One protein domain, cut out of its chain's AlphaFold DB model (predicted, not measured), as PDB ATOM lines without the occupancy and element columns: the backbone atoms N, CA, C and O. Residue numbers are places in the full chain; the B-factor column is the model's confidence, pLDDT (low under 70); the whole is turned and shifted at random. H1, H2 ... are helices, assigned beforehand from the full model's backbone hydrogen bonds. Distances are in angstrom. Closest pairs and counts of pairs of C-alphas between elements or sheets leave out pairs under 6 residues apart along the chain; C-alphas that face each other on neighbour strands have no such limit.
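Overview. This is residues 182 to 277 of the 329 residues of the protein "Reverse transcriptase domain-containing protein" of Sphingobacteriales bacterium (UniProt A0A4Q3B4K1). The long helix H1 has H2 and H5 packed on its middle stretch, while H3 and H4 pair up and reach past its beginning. Residues 207 to 212 stick out at the other end. The printed part has 96 residues with five named helices, in the order H1 to H5 along the chain, which hold 63 of these residues, and no named strand; its class is all helix, and the whole is elongated, with spans of 52 by 28 by 19 A, and only just loose, close to compact, with a radius of gyration of the C-alphas of 15.4 A.

Along the chain. H1, residues 182 to 207, begins at C-alpha (-5.126, -33.360, -58.379) and spans 37.0 A. H2 is 219 to 226, H3 242 to 253, H4 256 to 260, H5 265 to 276, ending at C-alpha (-11.022, -30.858, -34.064).

Arrangement. H1 and H2 form a hairpin; closest C-alphas, Leu 191 and Tyr 226, 6.4 A. H1 touches H5 with residues 188 to 199 alone, at a shallow tilt of 28 degrees; closest C-alphas, Ala 199 and Asn 276, 5.9 A. H3 touches H4; closest C-alphas, Ala 250 and Ile 258, 5.3 A. In H1 to H5 every O i to N i+4 pair is within hydrogen-bond range.

Size, cuts and confidence. Links H1 to H2 and H2 to H3 are long. Residues 209 to 214 and 233 to 240 have pLDDT under 70.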
ATOM      1  N   THR A 182      -4.259 -34.528 -58.633       95.06
ATOM      2  CA  THR A 182      -5.126 -33.360 -58.379       95.06
ATOM      3  C   THR A 182      -6.533 -33.726 -57.884       95.06
ATOM      4  O   THR A 182      -7.126 -32.969 -57.108       95.06
ATOM      5  N   SER A 183      -7.075 -34.866 -58.317       94.62
ATOM      6  CA  SER A 183      -8.374 -35.395 -57.889       94.62
ATOM      7  C   SER A 183      -8.302 -35.858 -56.433       94.62
ATOM      8  O   SER A 183      -9.114 -35.431 -55.607       94.62
ATOM      9  N   LEU A 184      -7.247 -36.601 -56.083       94.75
ATOM     10  CA  LEU A 184      -6.974 -37.039 -54.711       94.75
ATOM     11  C   LEU A 184      -6.764 -35.849 -53.769       94.75
ATOM     12  O   LEU A 184      -7.383 -35.769 -52.707       94.75
ATOM     13  N   ALA A 185      -5.974 -34.855 -54.180       95.12
ATOM     14  CA  ALA A 185      -5.774 -33.638 -53.399       95.12
ATOM     15  C   ALA A 185      -7.097 -32.884 -53.157       95.12
ATOM     16  O   ALA A 185      -7.351 -32.387 -52.057       95.12
ATOM     17  N   LYS A 186      -7.985 -32.811 -54.163       95.38
ATOM     18  CA  LYS A 186      -9.340 -32.248 -53.996       95.38
ATOM     19  C   LYS A 186     -10.158 -33.049 -52.983       95.38
ATOM     20  O   LYS A 186     -10.832 -32.424 -52.165       95.38
ATOM     21  N   PHE A 187     -10.095 -34.379 -53.020       95.12
ATOM     22  CA  PHE A 187     -10.773 -35.243 -52.055       95.12
ATOM     23  C   PHE A 187     -10.302 -34.966 -50.620       95.12
ATOM     24  O   PHE A 187     -11.124 -34.605 -49.779       95.12
ATOM     25  N   TYR A 188      -8.992 -35.005 -50.356       95.19
ATOM     26  CA  TYR A 188      -8.454 -34.759 -49.012       95.19
ATOM     27  C   TYR A 188      -8.740 -33.339 -48.506       95.19
ATOM     28  O   TYR A 188      -9.096 -33.154 -47.343       95.19
ATOM     29  N   ARG A 189      -8.678 -32.317 -49.372       95.50
ATOM     30  CA  ARG A 189      -9.083 -30.953 -48.986       95.50
ATOM     31  C   ARG A 189     -10.561 -30.870 -48.606       95.50
ATOM     32  O   ARG A 189     -10.892 -30.176 -47.648       95.50
ATOM     33  N   LYS A 190     -11.448 -31.549 -49.343       93.50
ATOM     34  CA  LYS A 190     -12.884 -31.600 -49.016       93.50
ATOM     35  C   LYS A 190     -13.126 -32.305 -47.686       93.50
ATOM     36  O   LYS A 190     -13.890 -31.780 -46.883       93.50
ATOM     37  N   LEU A 191     -12.432 -33.417 -47.446       93.75
ATOM     38  CA  LEU A 191     -12.457 -34.156 -46.186       93.75
ATOM     39  C   LEU A 191     -12.118 -33.233 -45.012       93.75
ATOM     40  O   LEU A 191     -12.968 -32.997 -44.156       93.75
ATOM     41  N   LYS A 192     -10.928 -32.616 -45.023       94.38
ATOM     42  CA  LYS A 192     -10.485 -31.728 -43.936       94.38
ATOM     43  C   LYS A 192     -11.420 -30.537 -43.739       94.38
ATOM     44  O   LYS A 192     -11.799 -30.197 -42.622       94.38
ATOM     45  N   LYS A 193     -11.860 -29.921 -44.842       92.69
ATOM     46  CA  LYS A 193     -12.815 -28.807 -44.802       92.69
ATOM     47  C   LYS A 193     -14.150 -29.216 -44.178       92.69
ATOM     48  O   LYS A 193     -14.722 -28.425 -43.435       92.69
ATOM     49  N   ALA A 194     -14.654 -30.411 -44.481       90.06
ATOM     50  CA  ALA A 194     -15.908 -30.904 -43.927       90.06
ATOM     51  C   ALA A 194     -15.803 -31.153 -42.417       90.06
ATOM     52  O   ALA A 194     -16.721 -30.779 -41.691       90.06
ATOM     53  N   VAL A 195     -14.683 -31.717 -41.950       91.12
ATOM     54  CA  VAL A 195     -14.418 -31.904 -40.514       91.12
ATOM     55  C   VAL A 195     -14.393 -30.555 -39.798       91.12
ATOM     56  O   VAL A 195     -15.213 -30.324 -38.915       91.12
ATOM     57  N   ARG A 196     -13.554 -29.614 -40.251       89.56
ATOM     58  CA  ARG A 196     -13.456 -28.270 -39.652       89.56
ATOM     59  C   ARG A 196     -14.774 -27.509 -39.664       89.56
ATOM     60  O   ARG A 196     -15.093 -26.790 -38.723       89.56
ATOM     61  N   TYR A 197     -15.552 -27.652 -40.735       87.12
ATOM     62  CA  TYR A 197     -16.871 -27.038 -40.819       87.12
ATOM     63  C   TYR A 197     -17.829 -27.602 -39.761       87.12
ATOM     64  O   TYR A 197     -18.504 -26.824 -39.089       87.12
ATOM     65  N   ARG A 198     -17.861 -28.930 -39.573       85.19
ATOM     66  CA  ARG A 198     -18.692 -29.562 -38.537       85.19
ATOM     67  C   ARG A 198     -18.218 -29.213 -37.129       85.19
ATOM     68  O   ARG A 198     -19.055 -28.857 -36.311       85.19
ATOM     69  N   ALA A 199     -16.909 -29.203 -36.886       86.25
ATOM     70  CA  ALA A 199     -16.325 -28.761 -35.619       86.25
ATOM     71  C   ALA A 199     -16.730 -27.321 -35.275       86.25
ATOM     72  O   ALA A 199     -17.241 -27.044 -34.194       86.25
ATOM     73  N   LYS A 200     -16.614 -26.403 -36.243       83.69
ATOM     74  CA  LYS A 200     -17.064 -25.017 -36.076       83.69
ATOM     75  C   LYS A 200     -18.567 -24.929 -35.809       83.69
ATOM     76  O   LYS A 200     -18.991 -24.110 -35.001       83.69
ATOM     77  N   SER A 201     -19.377 -25.740 -36.486       80.62
ATOM     78  CA  SER A 201     -20.827 -25.772 -36.265       80.62
ATOM     79  C   SER A 201     -21.178 -26.250 -34.854       80.62
ATOM     80  O   SER A 201     -22.019 -25.634 -34.202       80.62
ATOM     81  N   ALA A 202     -20.514 -27.305 -34.377       81.25
ATOM     82  CA  ALA A 202     -20.654 -27.825 -33.021       81.25
ATOM     83  C   ALA A 202     -20.264 -26.760 -31.982       81.25
ATOM     84  O   ALA A 202     -21.081 -26.391 -31.140       81.25
ATOM     85  N   TYR A 203     -19.086 -26.143 -32.141       81.69
ATOM     86  CA  TYR A 203     -18.620 -25.042 -31.292       81.69
ATOM     87  C   TYR A 203     -19.637 -23.898 -31.196       81.69
ATOM     88  O   TYR A 203     -19.980 -23.447 -30.107       81.69
ATOM     89  N   MET A 204     -20.150 -23.433 -32.339       77.69
ATOM     90  CA  MET A 204     -21.117 -22.333 -32.373       77.69
ATOM     91  C   MET A 204     -22.461 -22.706 -31.740       77.69
ATOM     92  O   MET A 204     -23.123 -21.822 -31.199       77.69
ATOM     93  N   SER A 205     -22.865 -23.975 -31.814       76.75
ATOM     94  CA  SER A 205     -24.111 -24.461 -31.206       76.75
ATOM     95  C   SER A 205     -23.991 -24.505 -29.684       76.75
ATOM     96  O   SER A 205     -24.864 -23.977 -28.995       76.75
ATOM     97  N   ASN A 206     -22.857 -25.005 -29.183       75.69
ATOM     98  CA  ASN A 206     -22.534 -25.035 -27.755       75.69
ATOM     99  C   ASN A 206     -22.394 -23.616 -27.185       75.69
ATOM    100  O   ASN A 206     -23.015 -23.291 -26.179       75.69
ATOM    101  N   LYS A 207     -21.665 -22.721 -27.872       76.88
ATOM    102  CA  LYS A 207     -21.492 -21.320 -27.443       76.88
ATOM    103  C   LYS A 207     -22.822 -20.577 -27.295       76.88
ATOM    104  O   LYS A 207     -22.957 -19.714 -26.437       76.88
ATOM    105  N   LYS A 208     -23.787 -20.876 -28.162       75.25
ATOM    106  CA  LYS A 208     -25.107 -20.239 -28.155       75.25
ATOM    107  C   LYS A 208     -26.115 -20.942 -27.234       75.25
ATOM    108  O   LYS A 208     -27.265 -20.520 -27.232       75.25
ATOM    109  N   LYS A 209     -25.713 -22.005 -26.515       68.69
ATOM    110  CA  LYS A 209     -26.599 -22.876 -25.717       68.69
ATOM    111  C   LYS A 209     -27.866 -23.295 -26.485       68.69
ATOM    112  O   LYS A 209     -28.943 -23.392 -25.914       68.69
ATOM    113  N   LEU A 210     -27.750 -23.510 -27.804       61.91
ATOM    114  CA  LEU A 210     -28.903 -23.866 -28.651       61.91
ATOM    115  C   LEU A 210     -29.436 -25.270 -28.350       61.91
ATOM    116  O   LEU A 210     -30.541 -25.606 -28.763       61.91
ATOM    117  N   ILE A 211     -28.618 -26.097 -27.704       61.94
ATOM    118  CA  ILE A 211     -28.903 -27.482 -27.345       61.94
ATOM    119  C   ILE A 211     -28.494 -27.638 -25.877       61.94
ATOM    120  O   ILE A 211     -27.496 -27.048 -25.459       61.94
ATOM    121  N   LYS A 212     -29.305 -28.376 -25.108       56.75
ATOM    122  CA  LYS A 212     -29.136 -28.562 -23.658       56.75
ATOM    123  C   LYS A 212     -27.831 -29.305 -23.329       56.75
ATOM    124  O   LYS A 212     -27.163 -28.952 -22.365       56.75
ATOM    125  N   ASP A 213     -27.434 -30.229 -24.204       65.75
ATOM    126  CA  ASP A 213     -26.210 -31.026 -24.095       65.75
ATOM    127  C   ASP A 213     -25.089 -30.507 -25.008       65.75
ATOM    128  O   ASP A 213     -25.338 -29.976 -26.098       65.75
ATOM    129  N   ARG A 214     -23.824 -30.712 -24.602       59.81
ATOM    130  CA  ARG A 214     -22.665 -30.415 -25.459       59.81
ATOM    131  C   ARG A 214     -22.689 -31.296 -26.704       59.81
ATOM    132  O   ARG A 214     -22.565 -32.515 -26.638       59.81
ATOM    133  N   VAL A 215     -22.747 -30.656 -27.866       70.56
ATOM    134  CA  VAL A 215     -22.701 -31.328 -29.164       70.56
ATOM    135  C   VAL A 215     -21.259 -31.425 -29.647       70.56
ATOM    136  O   VAL A 215     -20.581 -30.409 -29.811       70.56
ATOM    137  N   GLY A 216     -20.797 -32.654 -29.882       74.19
ATOM    138  CA  GLY A 216     -19.538 -32.949 -30.569       74.19
ATOM    139  C   GLY A 216     -19.693 -32.987 -32.094       74.19
ATOM    140  O   GLY A 216     -20.733 -32.642 -32.663       74.19
ATOM    141  N   ILE A 217     -18.657 -33.434 -32.804       80.81
ATOM    142  CA  ILE A 217     -18.751 -33.612 -34.258       80.81
ATOM    143  C   ILE A 217     -19.667 -34.799 -34.590       80.81
ATOM    144  O   ILE A 217     -19.388 -35.934 -34.213       80.81
ATOM    145  N   PHE A 218     -20.697 -34.585 -35.415       80.31
ATOM    146  CA  PHE A 218     -21.485 -35.681 -35.995       80.31
ATOM    147  C   PHE A 218     -20.647 -36.502 -36.993       80.31
ATOM    148  O   PHE A 218     -20.419 -36.095 -38.141       80.31
ATOM    149  N   LYS A 219     -20.177 -37.675 -36.550       84.75
ATOM    150  CA  LYS A 219     -19.206 -38.512 -37.280       84.75
ATOM    151  C   LYS A 219     -19.840 -39.345 -38.395       84.75
ATOM    152  O   LYS A 219     -19.203 -39.559 -39.423       84.75
ATOM    153  N   PHE A 220     -21.102 -39.748 -38.245       83.94
ATOM    154  CA  PHE A 220     -21.785 -40.644 -39.188       83.94
ATOM    155  C   PHE A 220     -21.731 -40.145 -40.640       83.94
ATOM    156  O   PHE A 220     -21.299 -40.864 -41.542       83.94
ATOM    157  N   GLU A 221     -22.085 -38.881 -40.879       82.44
ATOM    158  CA  GLU A 221     -22.044 -38.312 -42.228       82.44
ATOM    159  C   GLU A 221     -20.612 -38.140 -42.762       82.44
ATOM    160  O   GLU A 221     -20.389 -38.206 -43.970       82.44
ATOM    161  N   LEU A 222     -19.624 -37.906 -41.888       87.44
ATOM    162  CA  LEU A 222     -18.213 -37.853 -42.282       87.44
ATOM    163  C   LEU A 222     -17.728 -39.227 -42.744       87.44
ATOM    164  O   LEU A 222     -17.134 -39.332 -43.815       87.44
ATOM    165  N   TYR A 223     -18.024 -40.272 -41.973       89.75
ATOM    166  CA  TYR A 223     -17.692 -41.653 -42.314       89.75
ATOM    167  C   TYR A 223     -18.375 -42.081 -43.612       89.75
ATOM    168  O   TYR A 223     -17.719 -42.561 -44.534       89.75
ATOM    169  N   LYS A 224     -19.665 -41.775 -43.761       85.31
ATOM    170  CA  LYS A 224     -20.411 -42.056 -44.990       85.31
ATOM    171  C   LYS A 224     -19.831 -41.374 -46.236       85.31
ATOM    172  O   LYS A 224     -19.989 -41.899 -47.333       85.31
ATOM    173  N   LEU A 225     -19.189 -40.214 -46.112       84.81
ATOM    174  CA  LEU A 225     -18.652 -39.476 -47.265       84.81
ATOM    175  C   LEU A 225     -17.177 -39.770 -47.554       84.81
ATOM    176  O   LEU A 225     -16.765 -39.709 -48.710       84.81
ATOM    177  N   TYR A 226     -16.381 -40.042 -46.521       89.94
ATOM    178  CA  TYR A 226     -14.919 -40.030 -46.617       89.94
ATOM    179  C   TYR A 226     -14.246 -41.319 -46.132       89.94
ATOM    180  O   TYR A 226     -13.016 -41.386 -46.150       89.94
ATOM    181  N   SER A 227     -15.011 -42.339 -45.722       88.25
ATOM    182  CA  SER A 227     -14.485 -43.657 -45.357       88.25
ATOM    183  C   SER A 227     -15.151 -44.807 -46.120       88.25
ATOM    184  O   SER A 227     -16.160 -44.646 -46.813       88.25
ATOM    185  N   HIS A 228     -14.549 -45.992 -45.991       85.81
ATOM    186  CA  HIS A 228     -15.014 -47.223 -46.626       85.81
ATOM    187  C   HIS A 228     -16.445 -47.606 -46.205       85.81
ATOM    188  O   HIS A 228     -17.164 -48.224 -46.985       85.81
ATOM    189  N   LEU A 229     -16.895 -47.151 -45.028       85.25
ATOM    190  CA  LEU A 229     -18.259 -47.334 -44.515       85.25
ATOM    191  C   LEU A 229     -19.320 -46.690 -45.427       85.25
ATOM    192  O   LEU A 229     -20.493 -47.049 -45.411       85.25
ATOM    193  N   GLY A 230     -18.906 -45.717 -46.238       81.25
ATOM    194  CA  GLY A 230     -19.747 -44.973 -47.161       81.25
ATOM    195  C   GLY A 230     -19.946 -45.580 -48.544       81.25
ATOM    196  O   GLY A 230     -20.707 -45.019 -49.330       81.25
ATOM    197  N   ILE A 231     -19.239 -46.660 -48.875       80.88
ATOM    198  CA  ILE A 231     -19.128 -47.169 -50.251       80.88
ATOM    199  C   ILE A 231     -20.448 -47.759 -50.756       80.88
ATOM    200  O   ILE A 231     -20.850 -47.479 -51.885       80.88
ATOM    201  N   ASN A 232     -21.117 -48.556 -49.924       77.06
ATOM    202  CA  ASN A 232     -22.339 -49.273 -50.301       77.06
ATOM    203  C   ASN A 232     -23.612 -48.455 -50.056       77.06
ATOM    204  O   ASN A 232     -24.709 -48.869 -50.426       77.06
ATOM    205  N   ASN A 233     -23.478 -47.268 -49.465       68.88
ATOM    206  CA  ASN A 233     -24.620 -46.425 -49.173       68.88
ATOM    207  C   ASN A 233     -25.133 -45.763 -50.454       68.88
ATOM    208  O   ASN A 233     -24.509 -44.840 -50.983       68.88
ATOM    209  N   LYS A 234     -26.318 -46.176 -50.913       59.56
ATOM    210  CA  LYS A 234     -27.063 -45.438 -51.935       59.56
ATOM    211  C   LYS A 234     -27.428 -44.068 -51.355       59.56
ATOM    212  O   LYS A 234     -28.098 -43.961 -50.327       59.56
ATOM    213  N   SER A 235     -26.941 -42.989 -51.960       58.66
ATOM    214  CA  SER A 235     -27.477 -41.660 -51.661       58.66
ATOM    215  C   SER A 235     -28.912 -41.588 -52.184       58.66
ATOM    216  O   SER A 235     -29.144 -42.039 -53.306       58.66
ATOM    217  N   LYS A 236     -29.831 -40.963 -51.440       52.56
ATOM    218  CA  LYS A 236     -31.207 -40.716 -51.911       52.56
ATOM    219  C   LYS A 236     -31.242 -39.973 -53.262       52.56
ATOM    220  O   LYS A 236     -32.097 -40.254 -54.084       52.56
ATOM    221  N   ASP A 237     -30.235 -39.137 -53.529       54.94
ATOM    222  CA  ASP A 237     -30.097 -38.343 -54.763       54.94
ATOM    223  C   ASP A 237     -29.359 -39.059 -55.921       54.94
ATOM    224  O   ASP A 237     -28.972 -38.411 -56.892       54.94
ATOM    225  N   GLY A 238     -28.997 -40.342 -55.792       55.31
ATOM    226  CA  GLY A 238     -28.169 -41.053 -56.790       55.31
ATOM    227  C   GLY A 238     -26.711 -40.559 -56.964       55.31
ATOM    228  O   GLY A 238     -25.959 -41.104 -57.774       55.31
ATOM    229  N   LYS A 239     -26.264 -39.557 -56.195       57.56
ATOM    230  CA  LYS A 239     -24.880 -39.052 -56.166       57.56
ATOM    231  C   LYS A 239     -23.884 -40.110 -55.673       57.56
ATOM    232  O   LYS A 239     -23.888 -40.528 -54.516       57.56
ATOM    233  N   ARG A 240     -22.943 -40.479 -56.544       64.94
ATOM    234  CA  ARG A 240     -21.872 -41.438 -56.235       64.94
ATOM    235  C   ARG A 240     -20.855 -40.840 -55.254       64.94
ATOM    236  O   ARG A 240     -20.336 -39.744 -55.469       64.94
ATOM    237  N   ASN A 241     -20.542 -41.583 -54.194       83.31
ATOM    238  CA  ASN A 241     -19.427 -41.281 -53.294       83.31
ATOM    239  C   ASN A 241     -18.097 -41.382 -54.071       83.31
ATOM    240  O   ASN A 241     -17.914 -42.304 -54.867       83.31
ATOM    241  N   TYR A 242     -17.151 -40.470 -53.826       90.12
ATOM    242  CA  TYR A 242     -15.818 -40.526 -54.431       90.12
ATOM    243  C   TYR A 242     -15.089 -41.845 -54.129       90.12
ATOM    244  O   TYR A 242     -14.408 -42.375 -54.998       90.12
ATOM    245  N   MET A 243     -15.277 -42.425 -52.938       89.69
ATOM    246  CA  MET A 243     -14.716 -43.745 -52.626       89.69
ATOM    247  C   MET A 243     -15.317 -44.853 -53.489       89.69
ATOM    248  O   MET A 243     -14.584 -45.731 -53.935       89.69
ATOM    249  N   LYS A 244     -16.622 -44.783 -53.784       89.06
ATOM    250  CA  LYS A 244     -17.265 -45.722 -54.708       89.06
ATOM    251  C   LYS A 244     -16.737 -45.540 -56.130       89.06
ATOM    252  O   LYS A 244     -16.452 -46.529 -56.784       89.06
ATOM    253  N   TYR A 245     -16.538 -44.296 -56.572       91.31
ATOM    254  CA  TYR A 245     -15.893 -44.000 -57.856       91.31
ATOM    255  C   TYR A 245     -14.495 -44.629 -57.956       91.31
ATOM    256  O   TYR A 245     -14.224 -45.326 -58.926       91.31
ATOM    257  N   VAL A 246     -13.635 -44.439 -56.948       93.00
ATOM    258  CA  VAL A 246     -12.280 -45.022 -56.938       93.00
ATOM    259  C   VAL A 246     -12.325 -46.549 -56.914       93.00
ATOM    260  O   VAL A 246     -11.533 -47.183 -57.602       93.00
ATOM    261  N   GLN A 247     -13.256 -47.151 -56.171       91.31
ATOM    262  CA  GLN A 247     -13.424 -48.601 -56.182       91.31
ATOM    263  C   GLN A 247     -13.857 -49.118 -57.557       91.31
ATOM    264  O   GLN A 247     -13.231 -50.032 -58.076       91.31
ATOM    265  N   THR A 248     -14.885 -48.518 -58.157       91.50
ATOM    266  CA  THR A 248     -15.356 -48.912 -59.489       91.50
ATOM    267  C   THR A 248     -14.269 -48.714 -60.542       91.50
ATOM    268  O   THR A 248     -14.119 -49.550 -61.421       91.50
ATOM    269  N   ALA A 249     -13.463 -47.655 -60.435       94.00
ATOM    270  CA  ALA A 249     -12.308 -47.474 -61.303       94.00
ATOM    271  C   ALA A 249     -11.276 -48.600 -61.121       94.00
ATOM    272  O   ALA A 249     -10.852 -49.189 -62.107       94.00
ATOM    273  N   ALA A 250     -10.916 -48.952 -59.882       94.94
ATOM    274  CA  ALA A 250      -9.999 -50.064 -59.617       94.94
ATOM    275  C   ALA A 250     -10.511 -51.399 -60.186       94.94
ATOM    276  O   ALA A 250      -9.720 -52.184 -60.694       94.94
ATOM    277  N   GLU A 251     -11.822 -51.645 -60.114       94.12
ATOM    278  CA  GLU A 251     -12.468 -52.839 -60.672       94.12
ATOM    279  C   GLU A 251     -12.423 -52.843 -62.209       94.12
ATOM    280  O   GLU A 251     -11.997 -53.833 -62.792       94.12
ATOM    281  N   ILE A 252     -12.785 -51.732 -62.863       94.06
ATOM    282  CA  ILE A 252     -12.791 -51.614 -64.335       94.06
ATOM    283  C   ILE A 252     -11.380 -51.747 -64.921       94.06
ATOM    284  O   ILE A 252     -11.203 -52.406 -65.938       94.06
ATOM    285  N   PHE A 253     -10.382 -51.126 -64.290       92.69
ATOM    286  CA  PHE A 253      -8.993 -51.194 -64.751       92.69
ATOM    287  C   PHE A 253      -8.269 -52.478 -64.316       92.69
ATOM    288  O   PHE A 253      -7.142 -52.696 -64.742       92.69
ATOM    289  N   GLY A 254      -8.854 -53.297 -63.432       93.75
ATOM    290  CA  GLY A 254      -8.155 -54.436 -62.822       93.75
ATOM    291  C   GLY A 254      -6.972 -54.034 -61.925       93.75
ATOM    292  O   GLY A 254      -6.142 -54.867 -61.571       93.75
ATOM    293  N   GLU A 255      -6.891 -52.762 -61.526       93.25
ATOM    294  CA  GLU A 255      -5.688 -52.151 -60.964       93.25
ATOM    295  C   GLU A 255      -5.855 -51.841 -59.468       93.25
ATOM    296  O   GLU A 255      -6.502 -50.871 -59.049       93.25
ATOM    297  N   LYS A 256      -5.240 -52.665 -58.610       93.50
ATOM    298  CA  LYS A 256      -5.346 -52.523 -57.145       93.50
ATOM    299  C   LYS A 256      -4.665 -51.254 -56.629       93.50
ATOM    300  O   LYS A 256      -5.049 -50.763 -55.558       93.50
ATOM    301  N   SER A 257      -3.667 -50.715 -57.339       93.50
ATOM    302  CA  SER A 257      -2.963 -49.501 -56.912       93.50
ATOM    303  C   SER A 257      -3.892 -48.284 -56.836       93.50
ATOM    304  O   SER A 257      -3.775 -47.514 -55.880       93.50
ATOM    305  N   ILE A 258      -4.911 -48.191 -57.704       95.00
ATOM    306  CA  ILE A 258      -5.969 -47.165 -57.646       95.00
ATOM    307  C   ILE A 258      -6.640 -47.141 -56.267       95.00
ATOM    308  O   ILE A 258      -6.734 -46.098 -55.616       95.00
ATOM    309  N   LYS A 259      -7.063 -48.307 -55.764       92.94
ATOM    310  CA  LYS A 259      -7.696 -48.419 -54.439       92.94
ATOM    311  C   LYS A 259      -6.720 -48.054 -53.317       92.94
ATOM    312  O   LYS A 259      -7.105 -47.394 -52.349       92.94
ATOM    313  N   ARG A 260      -5.446 -48.445 -53.448       93.88
ATOM    314  CA  ARG A 260      -4.397 -48.159 -52.451       93.88
ATOM    315  C   ARG A 260      -4.145 -46.658 -52.273       93.88
ATOM    316  O   ARG A 260      -3.811 -46.256 -51.156       93.88
ATOM    317  N   GLN A 261      -4.390 -45.820 -53.288       94.75
ATOM    318  CA  GLN A 261      -4.246 -44.356 -53.188       94.75
ATOM    319  C   GLN A 261      -5.157 -43.718 -52.116       94.75
ATOM    320  O   GLN A 261      -4.847 -42.641 -51.596       94.75
ATOM    321  N   LEU A 262      -6.257 -44.382 -51.736       93.12
ATOM    322  CA  LEU A 262      -7.157 -43.939 -50.663       93.12
ATOM    323  C   LEU A 262      -6.981 -44.683 -49.333       93.12
ATOM    324  O   LEU A 262      -7.723 -44.411 -48.395       93.12
ATOM    325  N   SER A 263      -5.984 -45.560 -49.191       90.00
ATOM    326  CA  SER A 263      -5.740 -46.310 -47.943       90.00
ATOM    327  C   SER A 263      -5.565 -45.413 -46.709       90.00
ATOM    328  O   SER A 263      -5.994 -45.754 -45.609       90.00
ATOM    329  N   ARG A 264      -4.983 -44.222 -46.892       92.38
ATOM    330  CA  ARG A 264      -4.744 -43.244 -45.819       92.38
ATOM    331  C   ARG A 264      -5.975 -42.405 -45.458       92.38
ATOM    332  O   ARG A 264      -5.906 -41.654 -44.486       92.38
ATOM    333  N   SER A 265      -7.090 -42.515 -46.191       92.50
ATOM    334  CA  SER A 265      -8.281 -41.684 -45.961       92.50
ATOM    335  C   SER A 265      -8.854 -41.854 -44.560       92.50
ATOM    336  O   SER A 265      -9.146 -40.853 -43.912       92.50
ATOM    337  N   TRP A 266      -8.929 -43.091 -44.059       93.19
ATOM    338  CA  TRP A 266      -9.410 -43.377 -42.708       93.19
ATOM    339  C   TRP A 266      -8.510 -42.761 -41.641       93.19
ATOM    340  O   TRP A 266      -8.993 -42.038 -40.779       93.19
ATOM    341  N   LYS A 267      -7.191 -42.976 -41.743       94.56
ATOM    342  CA  LYS A 267      -6.221 -42.419 -40.792       94.56
ATOM    343  C   LYS A 267      -6.311 -40.892 -40.737       94.56
ATOM    344  O   LYS A 267      -6.370 -40.324 -39.654       94.56
ATOM    345  N   ILE A 268      -6.363 -40.240 -41.900       94.31
ATOM    346  CA  ILE A 268      -6.467 -38.778 -41.992       94.31
ATOM    347  C   ILE A 268      -7.807 -38.289 -41.436       94.31
ATOM    348  O   ILE A 268      -7.831 -37.304 -40.708       94.31
ATOM    349  N   LEU A 269      -8.910 -38.970 -41.751       93.81
ATOM    350  CA  LEU A 269     -10.232 -38.619 -41.240       93.81
ATOM    351  C   LEU A 269     -10.302 -38.725 -39.719       93.81
ATOM    352  O   LEU A 269     -10.756 -37.788 -39.070       93.81
ATOM    353  N   SER A 270      -9.842 -39.841 -39.161       92.62
ATOM    354  CA  SER A 270      -9.855 -40.077 -37.720       92.62
ATOM    355  C   SER A 270      -8.941 -39.104 -36.976       92.62
ATOM    356  O   SER A 270      -9.353 -38.589 -35.941       92.62
ATOM    357  N   SER A 271      -7.755 -38.793 -37.520       93.62
ATOM    358  CA  SER A 271      -6.853 -37.776 -36.952       93.62
ATOM    359  C   SER A 271      -7.499 -36.396 -36.958       93.62
ATOM    360  O   SER A 271      -7.605 -35.769 -35.913       93.62
ATOM    361  N   GLU A 272      -8.025 -35.954 -38.107       92.88
ATOM    362  CA  GLU A 272      -8.626 -34.624 -38.223       92.88
ATOM    363  C   GLU A 272      -9.881 -34.508 -37.339       92.88
ATOM    364  O   GLU A 272     -10.108 -33.451 -36.757       92.88
ATOM    365  N   ILE A 273     -10.685 -35.574 -37.195       91.00
ATOM    366  CA  ILE A 273     -11.799 -35.592 -36.233       91.00
ATOM    367  C   ILE A 273     -11.254 -35.443 -34.817       91.00
ATOM    368  O   ILE A 273     -11.721 -34.557 -34.125       91.00
ATOM    369  N   LYS A 274     -10.272 -36.248 -34.397       89.56
ATOM    370  CA  LYS A 274      -9.715 -36.190 -33.036       89.56
ATOM    371  C   LYS A 274      -9.119 -34.818 -32.704       89.56
ATOM    372  O   LYS A 274      -9.330 -34.323 -31.608       89.56
ATOM    373  N   GLU A 275      -8.407 -34.208 -33.648       88.75
ATOM    374  CA  GLU A 275      -7.788 -32.883 -33.493       88.75
ATOM    375  C   GLU A 275      -8.811 -31.741 -33.403       88.75
ATOM    376  O   GLU A 275      -8.513 -30.700 -32.826       88.75
ATOM    377  N   ASN A 276      -9.996 -31.904 -34.003       85.38
ATOM    378  CA  ASN A 276     -11.022 -30.858 -34.064       85.38
ATOM    379  C   ASN A 276     -12.252 -31.154 -33.192       85.38
ATOM    380  O   ASN A 276     -13.133 -30.296 -33.102       85.38
ATOM    381  N   ASP A 277     -12.366 -32.354 -32.615       76.88
ATOM    382  CA  ASP A 277     -13.465 -32.694 -31.716       76.88
ATOM    383  C   ASP A 277     -13.306 -31.853 -30.456       76.88
ATOM    384  O   ASP A 277     -12.227 -31.756 -29.870       76.88
TER     385      ASP A 277